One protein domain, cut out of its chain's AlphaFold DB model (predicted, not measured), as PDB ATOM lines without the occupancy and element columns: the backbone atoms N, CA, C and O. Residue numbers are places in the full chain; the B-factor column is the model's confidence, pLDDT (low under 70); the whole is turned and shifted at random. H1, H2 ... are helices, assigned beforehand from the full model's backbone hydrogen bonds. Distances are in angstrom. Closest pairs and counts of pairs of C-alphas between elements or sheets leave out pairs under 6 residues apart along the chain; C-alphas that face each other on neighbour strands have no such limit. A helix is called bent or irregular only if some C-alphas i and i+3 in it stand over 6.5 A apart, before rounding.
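What this domain is: This is residues 10 to 72 of the 72 residues of an uncharacterized protein of Parasphingorhabdus marina DSM 22363 (UniProt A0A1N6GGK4). A helix, H1, and a longer bent helix, H2, fold back beside each other round a loop; the first arm of H2, H2a, runs back near the end of H1, and the second arm, H2b, turns away and crosses the first half of H1. A short helix, H3, makes a corner at the far end of H2b, and its residues 67 to 70 stick out together with the last residues, 71 and 72. The printed part has 63 residues with three named helices, H1, H2 and H3 in that order, and no named strand; the class is all helix. The whole is loose, with a radius of gyration of the C-alphas of 14.2 A, and spans 40 by 29 by 19 A.

Where its parts are: H1 is residues 10 to 26, 24.2 A from first to last C-alpha, and begins at C-alpha 10 (34.057, 13.747, 9.279). H2 is residues 35 to 60, assigned as one helix by its hydrogen bonds but bent: C-alphas 44 and 47 are 7.5 A apart. Its arm H2a is residues 35 to 44, 14.2 A long, from C-alpha 35 at (46.659, 0.412, 35.065). Its arm H2b is residues 47 to 60, 18.4 A long, and is irregular, with C-alphas 54 and 57 6.6 A apart. H3 is residues 63 to 70, 10.5 A long, ending at C-alpha 70 (21.487, 18.877, 32.132).

How they stand to each other: H1 touches H2b with residues 11 to 18 alone. Their closest C-alphas, those of Leu 15 and Ala 52, are 6.3 A apart. The two stand at a steep tilt of 51 degrees and run opposite ways. H1 and H2a are close but not clearly touching, with the C-alphas of Leu 25 and Phe 41 closest at 7.9 A. They run opposite ways at a shallow tilt of 9 degrees. The arms H2a and H2b stand at a steep tilt of 60 degrees. H2b and H3 are close but not clearly touching, at a steep tilt of 49 degrees, opposite ways; their closest C-alphas, those of Trp 58 and Arg 66, are 7.4 A apart. H3 is apart from H1 and from H2a. Every backbone O i to N i+4 pair is within hydrogen-bond range in H1, H2a and H3, and 6 of 10 are in H2b.

The domain as a whole: The two C-alphas farthest apart, those of Asp 34 and Glu 64, are 39.9 A apart. Residues 26 to 36 stand free, and so do residues 67 to 72, of which 67 to 70 belong to H3. The link from H1 to H2a, of 8 residues, is short, and the link from H2b to H3, of 2 residues, is tight. The printed part has no cut and ends at residue 72, the chain's last residue. The mean pLDDT of the printed part is 93.8, and no printed residue is under 70.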
ATOM      1  N   GLU A  10      32.854  13.609   8.466       96.25
ATOM      2  CA  GLU A  10      34.057  13.747   9.279       96.25
ATOM      3  C   GLU A  10      33.787  13.472  10.761       96.25
ATOM      4  O   GLU A  10      34.552  12.744  11.387       96.25
ATOM      5  N   ASN A  11      32.652  13.931  11.292       96.12
ATOM      6  CA  ASN A  11      32.274  13.680  12.677       96.12
ATOM      7  C   ASN A  11      31.952  12.198  12.893       96.12
ATOM      8  O   ASN A  11      32.379  11.615  13.888       96.12
ATOM      9  N   VAL A  12      31.257  11.560  11.944       96.75
ATOM     10  CA  VAL A  12      30.999  10.109  11.995       96.75
ATOM     11  C   VAL A  12      32.309   9.320  11.968       96.75
ATOM     12  O   VAL A  12      32.474   8.376  12.740       96.75
ATOM     13  N   ARG A  13      33.254   9.709  11.105       97.75
ATOM     14  CA  ARG A  13      34.570   9.067  11.004       97.75
ATOM     15  C   ARG A  13      35.360   9.195  12.305       97.75
ATOM     16  O   ARG A  13      35.876   8.188  12.785       97.75
ATOM     17  N   ASP A  14      35.430  10.395  12.870       96.31
ATOM     18  CA  ASP A  14      36.171  10.662  14.105       96.31
ATOM     19  C   ASP A  14      35.590   9.868  15.284       96.31
ATOM     20  O   ASP A  14      36.329   9.238  16.044       96.31
ATOM     21  N   LEU A  15      34.257   9.833  15.399       97.38
ATOM     22  CA  LEU A  15      33.568   9.022  16.403       97.38
ATOM     23  C   LEU A  15      33.847   7.529  16.204       97.38
ATOM     24  O   LEU A  15      34.151   6.835  17.170       97.38
ATOM     25  N   PHE A  16      33.786   7.031  14.968       97.81
ATOM     26  CA  PHE A  16      34.049   5.622  14.680       97.81
ATOM     27  C   PHE A  16      35.477   5.215  15.066       97.81
ATOM     28  O   PHE A  16      35.664   4.201  15.733       97.81
ATOM     29  N   GLN A  17      36.476   6.027  14.715       97.81
ATOM     30  CA  GLN A  17      37.872   5.767  15.078       97.81
ATOM     31  C   GLN A  17      38.079   5.768  16.597       97.81
ATOM     32  O   GLN A  17      38.818   4.934  17.118       97.81
ATOM     33  N   LEU A  18      37.419   6.671  17.330       97.81
ATOM     34  CA  LEU A  18      37.448   6.639  18.793       97.81
ATOM     35  C   LEU A  18      36.804   5.353  19.335       97.81
ATOM     36  O   LEU A  18      37.379   4.707  20.212       97.81
ATOM     37  N   MET A  19      35.653   4.958  18.789       97.94
ATOM     38  CA  MET A  19      34.948   3.737  19.188       97.94
ATOM     39  C   MET A  19      35.764   2.472  18.921       97.94
ATOM     40  O   MET A  19      35.747   1.566  19.750       97.94
ATOM     41  N   GLU A  20      36.514   2.414  17.821       97.56
ATOM     42  CA  GLU A  20      37.426   1.308  17.514       97.56
ATOM     43  C   GLU A  20      38.519   1.178  18.586       97.56
ATOM     44  O   GLU A  20      38.686   0.110  19.177       97.56
ATOM     45  N   LYS A  21      39.178   2.286  18.944       96.06
ATOM     46  CA  LYS A  21      40.197   2.288  20.008       96.06
ATOM     47  C   LYS A  21      39.615   1.898  21.366       96.06
ATOM     48  O   LYS A  21      40.237   1.149  22.121       96.06
ATOM     49  N   MET A  22      38.424   2.403  21.696       95.69
ATOM     50  CA  MET A  22      37.718   2.010  22.917       95.69
ATOM     51  C   MET A  22      37.409   0.513  22.895       95.69
ATOM     52  O   MET A  22      37.683  -0.181  23.874       95.69
ATOM     53  N   ASN A  23      36.899  -0.008  21.781       95.56
ATOM     54  CA  ASN A  23      36.635  -1.431  21.626       95.56
ATOM     55  C   ASN A  23      37.908  -2.263  21.831       95.56
ATOM     56  O   ASN A  23      37.868  -3.224  22.590       95.56
ATOM     57  N   ASP A  24      39.052  -1.868  21.276       93.00
ATOM     58  CA  ASP A  24      40.327  -2.567  21.493       93.00
ATOM     59  C   ASP A  24      40.757  -2.592  22.967       93.00
ATOM     60  O   ASP A  24      41.321  -3.583  23.456       93.00
ATOM     61  N   LEU A  25      40.482  -1.513  23.704       94.31
ATOM     62  CA  LEU A  25      40.722  -1.465  25.141       94.31
ATOM     63  C   LEU A  25      39.789  -2.428  25.888       94.31
ATOM     64  O   LEU A  25      40.271  -3.243  26.680       94.31
ATOM     65  N   PHE A  26      38.483  -2.357  25.628       93.44
ATOM     66  CA  PHE A  26      37.450  -3.075  26.383       93.44
ATOM     67  C   PHE A  26      37.263  -4.540  25.966       93.44
ATOM     68  O   PHE A  26      36.842  -5.351  26.791       93.44
ATOM     69  N   HIS A  27      37.616  -4.912  24.732       92.25
ATOM     70  CA  HIS A  27      37.415  -6.254  24.174       92.25
ATOM     71  C   HIS A  27      38.115  -7.348  24.994       92.25
ATOM     72  O   HIS A  27      37.627  -8.476  25.078       92.25
ATOM     73  N   GLN A  28      39.238  -7.028  25.644       90.19
ATOM     74  CA  GLN A  28      39.923  -7.951  26.544       90.19
ATOM     75  C   GLN A  28      39.878  -7.433  27.988       90.19
ATOM     76  O   GLN A  28      40.644  -6.532  28.326       90.19
ATOM     77  N   PRO A  29      39.105  -8.060  28.899       88.06
ATOM     78  CA  PRO A  29      38.991  -7.616  30.294       88.06
ATOM     79  C   PRO A  29      40.326  -7.510  31.049       88.06
ATOM     80  O   PRO A  29      40.440  -6.773  32.026       88.06
ATOM     81  N   ARG A  30      41.363  -8.235  30.605       88.44
ATOM     82  CA  ARG A  30      42.724  -8.131  31.159       88.44
ATOM     83  C   ARG A  30      43.361  -6.761  30.926       88.44
ATOM     84  O   ARG A  30      44.117  -6.324  31.785       88.44
ATOM     85  N   ASN A  31      43.030  -6.071  29.835       87.69
ATOM     86  CA  ASN A  31      43.539  -4.728  29.551       87.69
ATOM     87  C   ASN A  31      43.127  -3.723  30.629       87.69
ATOM     88  O   ASN A  31      43.905  -2.838  30.963       87.69
ATOM     89  N   LEU A  32      41.936  -3.898  31.209       89.00
ATOM     90  CA  LEU A  32      41.410  -3.034  32.268       89.00
ATOM     91  C   LEU A  32      42.102  -3.253  33.618       89.00
ATOM     92  O   LEU A  32      42.054  -2.389  34.485       89.00
ATOM     93  N   LYS A  33      42.754  -4.408  33.798       92.75
ATOM     94  CA  LYS A  33      43.552  -4.714  34.996       92.75
ATOM     95  C   LYS A  33      44.974  -4.159  34.905       92.75
ATOM     96  O   LYS A  33      45.672  -4.119  35.915       92.75
ATOM     97  N   ASP A  34      45.406  -3.737  33.718       93.31
ATOM     98  CA  ASP A  34      46.691  -3.083  33.505       93.31
ATOM     99  C   ASP A  34      46.525  -1.560  33.608       93.31
ATOM    100  O   ASP A  34      46.208  -0.871  32.638       93.31
ATOM    101  N   GLY A  35      46.773  -1.023  34.805       93.25
ATOM    102  CA  GLY A  35      46.659   0.412  35.065       93.25
ATOM    103  C   GLY A  35      47.570   1.281  34.187       93.25
ATOM    104  O   GLY A  35      47.187   2.397  33.845       93.25
ATOM    105  N   LYS A  36      48.736   0.775  33.749       94.62
ATOM    106  CA  LYS A  36      49.623   1.525  32.840       94.62
ATOM    107  C   LYS A  36      49.020   1.625  31.449       94.62
ATOM    108  O   LYS A  36      49.103   2.674  30.816       94.62
ATOM    109  N   ARG A  37      48.402   0.541  30.974       93.75
ATOM    110  CA  ARG A  37      47.689   0.537  29.695       93.75
ATOM    111  C   ARG A  37      46.500   1.496  29.714       93.75
ATOM    112  O   ARG A  37      46.305   2.203  28.732       93.75
ATOM    113  N   ILE A  38      45.755   1.545  30.819       95.19
ATOM    114  CA  ILE A  38      44.623   2.468  30.987       95.19
ATOM    115  C   ILE A  38      45.086   3.922  31.013       95.19
ATOM    116  O   ILE A  38      44.535   4.735  30.278       95.19
ATOM    117  N   ALA A  39      46.120   4.237  31.798       95.62
ATOM    118  CA  ALA A  39      46.678   5.586  31.856       95.62
ATOM    119  C   ALA A  39      47.152   6.053  30.473       95.62
ATOM    120  O   ALA A  39      46.733   7.103  30.002       95.62
ATOM    121  N   ARG A  40      47.922   5.213  29.766       96.06
ATOM    122  CA  ARG A  40      48.376   5.528  28.406       96.06
ATOM    123  C   ARG A  40      47.210   5.737  27.441       96.06
ATOM    124  O   ARG A  40      47.234   6.679  26.660       96.06
ATOM    125  N   PHE A  41      46.186   4.883  27.500       96.06
ATOM    126  CA  PHE A  41      44.998   5.056  26.667       96.06
ATOM    127  C   PHE A  41      44.314   6.399  26.937       96.06
ATOM    128  O   PHE A  41      43.925   7.073  25.985       96.06
ATOM    129  N   ALA A  42      44.165   6.778  28.210       95.38
ATOM    130  CA  ALA A  42      43.575   8.054  28.589       95.38
ATOM    131  C   ALA A  42      44.401   9.221  28.030       95.38
ATOM    132  O   ALA A  42      43.842  10.049  27.320       95.38
ATOM    133  N   ASP A  43      45.716   9.234  28.245       96.75
ATOM    134  CA  ASP A  43      46.594  10.311  27.772       96.75
ATOM    135  C   ASP A  43      46.565  10.459  26.240       96.75
ATOM    136  O   ASP A  43      46.459  11.567  25.712       96.75
ATOM    137  N   GLU A  44      46.610   9.340  25.510       97.25
ATOM    138  CA  GLU A  44      46.637   9.332  24.043       97.25
ATOM    139  C   GLU A  44      45.291   9.708  23.408       97.25
ATOM    140  O   GLU A  44      45.260  10.251  22.302       97.25
ATOM    141  N   ASN A  45      44.171   9.394  24.067       97.69
ATOM    142  CA  ASN A  45      42.841   9.492  23.456       97.69
ATOM    143  C   ASN A  45      41.943  10.553  24.088       97.69
ATOM    144  O   ASN A  45      40.911  10.873  23.496       97.69
ATOM    145  N   TYR A  46      42.323  11.146  25.223       96.56
ATOM    146  CA  TYR A  46      41.545  12.209  25.856       96.56
ATOM    147  C   TYR A  46      41.218  13.375  24.908       96.56
ATOM    148  O   TYR A  46      40.062  13.790  24.910       96.56
ATOM    149  N   PRO A  47      42.120  13.854  24.023       97.12
ATOM    150  CA  PRO A  47      41.756  14.886  23.049       97.12
ATOM    151  C   PRO A  47      40.606  14.466  22.117       97.12
ATOM    152  O   PRO A  47      39.689  15.247  21.866       97.12
ATOM    153  N   SER A  48      40.605  13.215  21.640       97.38
ATOM    154  CA  SER A  48      39.517  12.676  20.814       97.38
ATOM    155  C   SER A  48      38.230  12.488  21.615       97.38
ATOM    156  O   SER A  48      37.156  12.780  21.098       97.38
ATOM    157  N   ILE A  49      38.325  12.048  22.875       97.38
ATOM    158  CA  ILE A  49      37.177  11.923  23.789       97.38
ATOM    159  C   ILE A  49      36.558  13.298  24.052       97.38
ATOM    160  O   ILE A  49      35.343  13.451  23.959       97.38
ATOM    161  N   HIS A  50      37.386  14.304  24.331       96.62
ATOM    162  CA  HIS A  50      36.959  15.676  24.570       96.62
ATOM    163  C   HIS A  50      36.222  16.243  23.354       96.62
ATOM    164  O   HIS A  50      35.095  16.719  23.492       96.62
ATOM    165  N   LYS A  51      36.819  16.127  22.159       96.25
ATOM    166  CA  LYS A  51      36.189  16.546  20.900       96.25
ATOM    167  C   LYS A  51      34.861  15.820  20.673       96.25
ATOM    168  O   LYS A  51      33.845  16.449  20.393       96.25
ATOM    169  N   ALA A  52      34.848  14.495  20.828       97.12
ATOM    170  CA  ALA A  52      33.642  13.695  20.665       97.12
ATOM    171  C   ALA A  52      32.522  14.153  21.609       97.12
ATOM    172  O   ALA A  52      31.390  14.320  21.165       97.12
ATOM    173  N   TYR A  53      32.836  14.391  22.882       95.06
ATOM    174  CA  TYR A  53      31.852  14.760  23.892       95.06
ATOM    175  C   TYR A  53      31.346  16.198  23.719       95.06
ATOM    176  O   TYR A  53      30.151  16.401  23.504       95.06
ATOM    177  N   TYR A  54      32.239  17.189  23.771       93.44
ATOM    178  CA  TYR A  54      31.859  18.605  23.833       93.44
ATOM    179  C   TYR A  54      31.572  19.234  22.470       93.44
ATOM    180  O   TYR A  54      30.767  20.158  22.382       93.44
ATOM    181  N   GLU A  55      32.229  18.768  21.408       94.06
ATOM    182  CA  GLU A  55      32.171  19.436  20.104       94.06
ATOM    183  C   GLU A  55      31.297  18.688  19.100       94.06
ATOM    184  O   GLU A  55      30.636  19.322  18.279       94.06
ATOM    185  N   ILE A  56      31.274  17.354  19.156       95.50
ATOM    186  CA  ILE A  56      30.483  16.547  18.225       95.50
ATOM    187  C   ILE A  56      29.131  16.205  18.846       95.50
ATOM    188  O   ILE A  56      28.116  16.765  18.445       95.50
ATOM    189  N   LEU A  57      29.098  15.307  19.831       95.06
ATOM    190  CA  LEU A  57      27.852  14.743  20.354       95.06
ATOM    191  C   LEU A  57      26.961  15.817  20.971       95.06
ATOM    192  O   LEU A  57      25.779  15.872  20.645       95.06
ATOM    193  N   TRP A  58      27.526  16.708  21.790       93.94
ATOM    194  CA  TRP A  58      26.755  17.793  22.391       93.94
ATOM    195  C   TRP A  58      26.077  18.691  21.350       93.94
ATOM    196  O   TRP A  58      24.914  19.049  21.504       93.94
ATOM    197  N   ASN A  59      26.770  19.018  20.259       91.69
ATOM    198  CA  ASN A  59      26.230  19.896  19.220       91.69
ATOM    199  C   ASN A  59      25.257  19.186  18.268       91.69
ATOM    200  O   ASN A  59      24.454  19.852  17.620       91.69
ATOM    201  N   LEU A  60      25.313  17.854  18.190       92.75
ATOM    202  CA  LEU A  60      24.355  17.046  17.431       92.75
ATOM    203  C   LEU A  60      23.022  16.863  18.167       92.75
ATOM    204  O   LEU A  60      22.016  16.550  17.534       92.75
ATOM    205  N   LEU A  61      22.997  17.042  19.488       91.31
ATOM    206  CA  LEU A  61      21.778  16.883  20.271       91.31
ATOM    207  C   LEU A  61      20.837  18.091  20.103       91.31
ATOM    208  O   LEU A  61      21.255  19.240  20.313       91.31
ATOM    209  N   PRO A  62      19.546  17.854  19.801       90.81
ATOM    210  CA  PRO A  62      18.507  18.871  19.907       90.81
ATOM    211  C   PRO A  62      18.526  19.575  21.269       90.81
ATOM    212  O   PRO A  62      18.890  19.000  22.293       90.81
ATOM    213  N   GLU A  63      18.127  20.848  21.300       90.44
ATOM    214  CA  GLU A  63      18.106  21.640  22.539       90.44
ATOM    215  C   GLU A  63      17.236  21.000  23.634       90.44
ATOM    216  O   GLU A  63      17.596  21.045  24.807       90.44
ATOM    217  N   GLU A  64      16.116  20.381  23.254       90.81
ATOM    218  CA  GLU A  64      15.241  19.657  24.181       90.81
ATOM    219  C   GLU A  64      15.962  18.490  24.868       90.81
ATOM    220  O   GLU A  64      15.920  18.390  26.093       90.81
ATOM    221  N   ASP A  65      16.715  17.692  24.108       91.06
ATOM    222  CA  ASP A  65      17.476  16.559  24.637       91.06
ATOM    223  C   ASP A  65      18.631  17.027  25.533       91.06
ATOM    224  O   ASP A  65      18.877  16.450  26.594       91.06
ATOM    225  N   ARG A  66      19.312  18.120  25.158       91.06
ATOM    226  CA  ARG A  66      20.358  18.729  25.997       91.06
ATOM    227  C   ARG A  66      19.814  19.186  27.346       91.06
ATOM    228  O   ARG A  66      20.410  18.869  28.374       91.06
ATOM    229  N   LYS A  67      18.653  19.850  27.357       92.00
ATOM    230  CA  LYS A  67      17.973  20.254  28.598       92.00
ATOM    231  C   LYS A  67      17.588  19.051  29.448       92.00
ATOM    232  O   LYS A  67      17.658  19.134  30.670       92.00
ATOM    233  N   THR A  68      17.174  17.941  28.841       92.38
ATOM    234  CA  THR A  68      16.891  16.714  29.595       92.38
ATOM    235  C   THR A  68      18.148  16.165  30.266       92.38
ATOM    236  O   THR A  68      18.072  15.781  31.426       92.38
ATOM    237  N   ILE A  69      19.294  16.171  29.582       90.44
ATOM    238  CA  ILE A  69      20.567  15.683  30.136       90.44
ATOM    239  C   ILE A  69      21.097  16.597  31.252       90.44
ATOM    240  O   ILE A  69      21.570  16.090  32.260       90.44
ATOM    241  N   GLU A  70      21.014  17.923  31.107       89.75
ATOM    242  CA  GLU A  70      21.487  18.877  32.132       89.75
ATOM    243  C   GLU A  70      20.677  18.831  33.433       89.75
ATOM    244  O   GLU A  70      21.191  19.195  34.489       89.75
ATOM    245  N   ASN A  71      19.414  18.409  33.355       84.38
ATOM    246  CA  ASN A  71      18.507  18.322  34.498       84.38
ATOM    247  C   ASN A  71      18.367  16.891  35.061       84.38
ATOM    248  O   ASN A  71      17.511  16.676  35.923       84.38
ATOM    249  N   ALA A  72      19.147  15.928  34.554       72.94
ATOM    250  CA  ALA A  72      19.170  14.528  34.999       72.94
ATOM    251  C   ALA A  72      20.201  14.296  36.113       72.94
ATOM    252  O   ALA A  72      19.880  13.507  37.032       72.94
TER     253      ALA A  72